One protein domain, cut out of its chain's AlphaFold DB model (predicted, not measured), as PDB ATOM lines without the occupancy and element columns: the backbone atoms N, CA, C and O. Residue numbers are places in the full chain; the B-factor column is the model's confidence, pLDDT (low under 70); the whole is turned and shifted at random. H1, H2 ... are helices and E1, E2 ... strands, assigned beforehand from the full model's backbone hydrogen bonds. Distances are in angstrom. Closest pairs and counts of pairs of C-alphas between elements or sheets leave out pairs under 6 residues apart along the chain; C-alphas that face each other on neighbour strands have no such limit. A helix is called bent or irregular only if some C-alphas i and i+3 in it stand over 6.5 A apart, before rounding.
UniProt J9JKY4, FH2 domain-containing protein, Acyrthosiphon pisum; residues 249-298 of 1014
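Overview. This is residues 249 to 298 of the 1014 residues of the protein "FH2 domain-containing protein" of Acyrthosiphon pisum (UniProt J9JKY4). A long bent helix, H2, makes one side of a helical hairpin, H1 folding back beside its first arm, H2a; short strands E1 and E2 lie near each other. The 50 printed residues, mostly helix, hold two named helices and two named strands, ordered E1, H1, H2, E2. The whole is only just compact, close to loose (radius of gyration of the C-alphas 11.6 A), spanning 34 by 22 by 15 A.

Along the chain. Find C-alpha 271 at (52.456, -11.970, 48.546): H2, residues 271 to 290, assigned as one helix by its hydrogen bonds, is bent, C-alphas 279 and 282 being 6.7 A apart. Its arms are H2a, residues 271 to 279, 12.8 A, and H2b, residues 282 to 290, 12.3 A. H1, residues 257 to 266, measures 14.3 A; E1 is residues 254 to 256. E2, residues 294 to 296, ends at (34.891, 9.083, 37.714).

Arrangement. H1 and H2a, a hairpin, touch at a shallow tilt of 27 degrees, opposite ways; the closest C-alphas, Val 265 and Arg 274, are 5.6 A apart. In H1, H2a and H2b every O i to N i+4 pair is within hydrogen-bond range.

Size, cuts and confidence. The printed part has no cut; residues 249 to 253 and 298 have pLDDT under 70.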
ATOM      1  N   PHE A 249      42.738   7.458  53.123       56.94
ATOM      2  CA  PHE A 249      41.910   7.865  51.988       56.94
ATOM      3  C   PHE A 249      40.612   8.568  52.399       56.94
ATOM      4  O   PHE A 249      39.977   9.177  51.538       56.94
ATOM      5  N   ARG A 250      40.240   8.581  53.690       51.84
ATOM      6  CA  ARG A 250      39.091   9.362  54.194       51.84
ATOM      7  C   ARG A 250      39.260  10.864  53.976       51.84
ATOM      8  O   ARG A 250      38.279  11.555  53.730       51.84
ATOM      9  N   ASN A 251      40.504  11.346  54.001       50.62
ATOM     10  CA  ASN A 251      40.839  12.758  53.804       50.62
ATOM     11  C   ASN A 251      41.201  13.101  52.344       50.62
ATOM     12  O   ASN A 251      41.498  14.256  52.041       50.62
ATOM     13  N   ARG A 252      41.188  12.124  51.423       59.91
ATOM     14  CA  ARG A 252      41.415  12.351  49.987       59.91
ATOM     15  C   ARG A 252      40.092  12.311  49.236       59.91
ATOM     16  O   ARG A 252      39.629  11.250  48.834       59.91
ATOM     17  N   GLU A 253      39.519  13.486  48.988       65.06
ATOM     18  CA  GLU A 253      38.291  13.607  48.188       65.06
ATOM     19  C   GLU A 253      38.448  13.056  46.767       65.06
ATOM     20  O   GLU A 253      37.482  12.545  46.209       65.06
ATOM     21  N   LYS A 254      39.657  13.160  46.197       82.06
ATOM     22  CA  LYS A 254      40.006  12.756  44.829       82.06
ATOM     23  C   LYS A 254      41.254  11.873  44.831       82.06
ATOM     24  O   LYS A 254      42.205  12.149  45.567       82.06
ATOM     25  N   PHE A 255      41.266  10.834  44.003       85.81
ATOM     26  CA  PHE A 255      42.344   9.842  43.931       85.81
ATOM     27  C   PHE A 255      42.390   9.147  42.562       85.81
ATOM     28  O   PHE A 255      41.392   9.070  41.854       85.81
ATOM     29  N   GLU A 256      43.559   8.623  42.202       86.88
ATOM     30  CA  GLU A 256      43.780   7.811  40.999       86.88
ATOM     31  C   GLU A 256      43.369   6.350  41.259       86.88
ATOM     32  O   GLU A 256      43.611   5.817  42.350       86.88
ATOM     33  N   GLY A 257      42.776   5.676  40.271       87.00
ATOM     34  CA  GLY A 257      42.300   4.296  40.409       87.00
ATOM     35  C   GLY A 257      43.413   3.310  40.787       87.00
ATOM     36  O   GLY A 257      43.247   2.472  41.676       87.00
ATOM     37  N   GLN A 258      44.597   3.468  40.194       86.62
ATOM     38  CA  GLN A 258      45.786   2.672  40.492       86.62
ATOM     39  C   GLN A 258      46.278   2.876  41.930       86.62
ATOM     40  O   GLN A 258      46.812   1.945  42.543       86.62
ATOM     41  N   VAL A 259      46.083   4.073  42.486       85.56
ATOM     42  CA  VAL A 259      46.470   4.432  43.855       85.56
ATOM     43  C   VAL A 259      45.477   3.858  44.872       85.56
ATOM     44  O   VAL A 259      45.922   3.317  45.886       85.56
ATOM     45  N   LEU A 260      44.170   3.847  44.571       86.88
ATOM     46  CA  LEU A 260      43.167   3.119  45.365       86.88
ATOM     47  C   LEU A 260      43.459   1.610  45.397       86.88
ATOM     48  O   LEU A 260      43.538   1.021  46.474       86.88
ATOM     49  N   VAL A 261      43.668   0.981  44.234       87.00
ATOM     50  CA  VAL A 261      43.922  -0.469  44.165       87.00
ATOM     51  C   VAL A 261      45.241  -0.841  44.844       87.00
ATOM     52  O   VAL A 261      45.274  -1.814  45.590       87.00
ATOM     53  N   ASN A 262      46.321  -0.066  44.683       85.19
ATOM     54  CA  ASN A 262      47.573  -0.341  45.403       85.19
ATOM     55  C   ASN A 262      47.429  -0.199  46.928       85.19
ATOM     56  O   ASN A 262      48.043  -0.978  47.658       85.19
ATOM     57  N   TRP A 263      46.611   0.740  47.417       86.06
ATOM     58  CA  TRP A 263      46.310   0.858  48.846       86.06
ATOM     59  C   TRP A 263      45.511  -0.345  49.359       86.06
ATOM     60  O   TRP A 263      45.936  -0.974  50.326       86.06
ATOM     61  N   LEU A 264      44.442  -0.747  48.665       83.81
ATOM     62  CA  LEU A 264      43.661  -1.939  49.021       83.81
ATOM     63  C   LEU A 264      44.518  -3.218  48.996       83.81
ATOM     64  O   LEU A 264      44.413  -4.043  49.899       83.81
ATOM     65  N   VAL A 265      45.432  -3.363  48.028       85.81
ATOM     66  CA  VAL A 265      46.409  -4.471  47.990       85.81
ATOM     67  C   VAL A 265      47.366  -4.432  49.189       85.81
ATOM     68  O   VAL A 265      47.731  -5.487  49.707       85.81
ATOM     69  N   SER A 266      47.770  -3.247  49.663       81.19
ATOM     70  CA  SER A 266      48.693  -3.125  50.804       81.19
ATOM     71  C   SER A 266      48.118  -3.677  52.116       81.19
ATOM     72  O   SER A 266      48.880  -4.148  52.958       81.19
ATOM     73  N   SER A 267      46.787  -3.718  52.255       79.06
ATOM     74  CA  SER A 267      46.090  -4.287  53.418       79.06
ATOM     75  C   SER A 267      46.188  -5.818  53.526       79.06
ATOM     76  O   SER A 267      45.869  -6.376  54.575       79.06
ATOM     77  N   PHE A 268      46.630  -6.522  52.479       82.75
ATOM     78  CA  PHE A 268      46.805  -7.979  52.504       82.75
ATOM     79  C   PHE A 268      48.205  -8.356  53.011       82.75
ATOM     80  O   PHE A 268      49.203  -7.762  52.609       82.75
ATOM     81  N   GLY A 269      48.290  -9.361  53.891       74.75
ATOM     82  CA  GLY A 269      49.530  -9.698  54.607       74.75
ATOM     83  C   GLY A 269      50.580 -10.511  53.833       74.75
ATOM     84  O   GLY A 269      51.765 -10.367  54.122       74.75
ATOM     85  N   THR A 270      50.185 -11.345  52.861       81.38
ATOM     86  CA  THR A 270      51.102 -12.244  52.123       81.38
ATOM     87  C   THR A 270      51.143 -11.941  50.628       81.38
ATOM     88  O   THR A 270      50.172 -11.442  50.059       81.38
ATOM     89  N   GLU A 271      52.265 -12.255  49.973       79.88
ATOM     90  CA  GLU A 271      52.456 -11.970  48.546       79.88
ATOM     91  C   GLU A 271      51.542 -12.793  47.624       79.88
ATOM     92  O   GLU A 271      51.133 -12.264  46.594       79.88
ATOM     93  N   GLU A 272      51.136 -14.025  47.971       76.44
ATOM     94  CA  GLU A 272      50.077 -14.718  47.207       76.44
ATOM     95  C   GLU A 272      48.773 -13.916  47.244       76.44
ATOM     96  O   GLU A 272      48.275 -13.499  46.200       76.44
ATOM     97  N   ARG A 273      48.288 -13.573  48.447       76.75
ATOM     98  CA  ARG A 273      47.039 -12.814  48.615       76.75
ATOM     99  C   ARG A 273      47.098 -11.438  47.950       76.75
ATOM    100  O   ARG A 273      46.075 -10.953  47.485       76.75
ATOM    101  N   ARG A 274      48.279 -10.812  47.864       82.81
ATOM    102  CA  ARG A 274      48.485  -9.557  47.115       82.81
ATOM    103  C   ARG A 274      48.390  -9.744  45.601       82.81
ATOM    104  O   ARG A 274      47.909  -8.833  44.933       82.81
ATOM    105  N   ARG A 275      48.818 -10.884  45.046       81.81
ATOM    106  CA  ARG A 275      48.624 -11.208  43.617       81.81
ATOM    107  C   ARG A 275      47.149 -11.465  43.319       81.81
ATOM    108  O   ARG A 275      46.616 -10.845  42.405       81.81
ATOM    109  N   ASP A 276      46.480 -12.264  44.145       80.81
ATOM    110  CA  ASP A 276      45.049 -12.562  43.996       80.81
ATOM    111  C   ASP A 276      44.201 -11.281  44.118       80.81
ATOM    112  O   ASP A 276      43.357 -10.988  43.269       80.81
ATOM    113  N   ALA A 277      44.492 -10.442  45.118       84.00
ATOM    114  CA  ALA A 277      43.832  -9.152  45.301       84.00
ATOM    115  C   ALA A 277      44.053  -8.201  44.111       84.00
ATOM    116  O   ALA A 277      43.119  -7.504  43.719       84.00
ATOM    117  N   ARG A 278      45.239  -8.187  43.481       84.69
ATOM    118  CA  ARG A 278      45.495  -7.378  42.269       84.69
ATOM    119  C   ARG A 278      44.614  -7.769  41.079       84.69
ATOM    120  O   ARG A 278      44.352  -6.906  40.248       84.69
ATOM    121  N   LEU A 279      44.161  -9.021  41.006       84.44
ATOM    122  CA  LEU A 279      43.254  -9.500  39.957       84.44
ATOM    123  C   LEU A 279      41.782  -9.193  40.277       84.44
ATOM    124  O   LEU A 279      41.024  -8.843  39.378       84.44
ATOM    125  N   LEU A 280      41.377  -9.291  41.548       83.69
ATOM    126  CA  LEU A 280      39.974  -9.151  41.967       83.69
ATOM    127  C   LEU A 280      39.551  -7.703  42.276       83.69
ATOM    128  O   LEU A 280      38.413  -7.317  42.010       83.69
ATOM    129  N   LEU A 281      40.449  -6.875  42.818       88.38
ATOM    130  CA  LEU A 281      40.121  -5.506  43.237       88.38
ATOM    131  C   LEU A 281      39.665  -4.567  42.101       88.38
ATOM    132  O   LEU A 281      38.782  -3.754  42.375       88.38
ATOM    133  N   PRO A 282      40.168  -4.647  40.850       87.06
ATOM    134  CA  PRO A 282      39.635  -3.842  39.745       87.06
ATOM    135  C   PRO A 282      38.157  -4.130  39.427       87.06
ATOM    136  O   PRO A 282      37.422  -3.207  39.075       87.06
ATOM    137  N   GLN A 283      37.694  -5.377  39.613       86.62
ATOM    138  CA  GLN A 283      36.272  -5.714  39.486       86.62
ATOM    139  C   GLN A 283      35.470  -5.136  40.656       86.62
ATOM    140  O   GLN A 283      34.497  -4.429  40.431       86.62
ATOM    141  N   ILE A 284      35.937  -5.310  41.895       86.31
ATOM    142  CA  ILE A 284      35.276  -4.727  43.079       86.31
ATOM    143  C   ILE A 284      35.168  -3.194  42.951       86.31
ATOM    144  O   ILE A 284      34.153  -2.599  43.303       86.31
ATOM    145  N   CYS A 285      36.183  -2.533  42.388       89.44
ATOM    146  CA  CYS A 285      36.132  -1.097  42.113       89.44
ATOM    147  C   CYS A 285      35.170  -0.739  40.961       89.44
ATOM    148  O   CYS A 285      34.573   0.334  41.001       89.44
ATOM    149  N   THR A 286      34.959  -1.623  39.980       88.88
ATOM    150  CA  THR A 286      33.902  -1.483  38.953       88.88
ATOM    151  C   THR A 286      32.515  -1.540  39.583       88.88
ATOM    152  O   THR A 286      31.660  -0.704  39.291       88.88
ATOM    153  N   ASP A 287      32.309  -2.462  40.518       83.19
ATOM    154  CA  ASP A 287      31.041  -2.599  41.233       83.19
ATOM    155  C   ASP A 287      30.771  -1.349  42.103       83.19
ATOM    156  O   ASP A 287      29.641  -0.866  42.171       83.19
ATOM    157  N   LEU A 288      31.817  -0.737  42.683       86.38
ATOM    158  CA  LEU A 288      31.736   0.544  43.410       86.38
ATOM    159  C   LEU A 288      31.479   1.769  42.508       86.38
ATOM    160  O   LEU A 288      30.836   2.720  42.967       86.38
ATOM    161  N   VAL A 289      31.950   1.766  41.252       86.62
ATOM    162  CA  VAL A 289      31.576   2.774  40.235       86.62
ATOM    163  C   VAL A 289      30.104   2.611  39.859       86.62
ATOM    164  O   VAL A 289      29.349   3.581  39.892       86.62
ATOM    165  N   THR A 290      29.682   1.377  39.581       81.88
ATOM    166  CA  THR A 290      28.303   1.024  39.200       81.88
ATOM    167  C   THR A 290      27.304   1.357  40.314       81.88
ATOM    168  O   THR A 290      26.225   1.887  40.057       81.88
ATOM    169  N   ALA A 291      27.680   1.134  41.578       79.19
ATOM    170  CA  ALA A 291      26.907   1.539  42.754       79.19
ATOM    171  C   ALA A 291      26.935   3.060  43.034       79.19
ATOM    172  O   ALA A 291      26.284   3.527  43.969       79.19
ATOM    173  N   GLY A 292      27.700   3.847  42.268       80.94
ATOM    174  CA  GLY A 292      27.812   5.302  42.408       80.94
ATOM    175  C   GLY A 292      28.564   5.788  43.656       80.94
ATOM    176  O   GLY A 292      28.557   6.992  43.925       80.94
ATOM    177  N   VAL A 293      29.202   4.875  44.401       82.44
ATOM    178  CA  VAL A 293      29.954   5.141  45.644       82.44
ATOM    179  C   VAL A 293      31.257   5.880  45.344       82.44
ATOM    180  O   VAL A 293      31.641   6.797  46.072       82.44
ATOM    181  N   ILE A 294      31.912   5.518  44.242       87.50
ATOM    182  CA  ILE A 294      32.996   6.295  43.638       87.50
ATOM    183  C   ILE A 294      32.550   6.756  42.255       87.50
ATOM    184  O   ILE A 294      31.936   6.002  41.506       87.50
ATOM    185  N   LYS A 295      32.835   8.008  41.907       83.88
ATOM    186  CA  LYS A 295      32.472   8.581  40.606       83.88
ATOM    187  C   LYS A 295      33.730   8.983  39.859       83.88
ATOM    188  O   LYS A 295      34.638   9.572  40.442       83.88
ATOM    189  N   GLN A 296      33.793   8.652  38.572       86.19
ATOM    190  CA  GLN A 296      34.891   9.083  37.714       86.19
ATOM    191  C   GLN A 296      34.809  10.598  37.497       86.19
ATOM    192  O   GLN A 296      33.742  11.141  37.198       86.19
ATOM    193  N   ILE A 297      35.945  11.282  37.602       81.50
ATOM    194  CA  ILE A 297      36.089  12.654  37.125       81.50
ATOM    195  C   ILE A 297      36.203  12.581  35.599       81.50
ATOM    196  O   ILE A 297      37.144  11.995  35.069       81.50
ATOM    197  N   ARG A 298      35.214  13.133  34.888       69.56
ATOM    198  CA  ARG A 298      35.217  13.157  33.419       69.56
ATOM    199  C   ARG A 298      36.255  14.153  32.920       69.56
ATOM    200  O   ARG A 298      36.067  15.357  33.087       69.56
TER     201      ARG A 298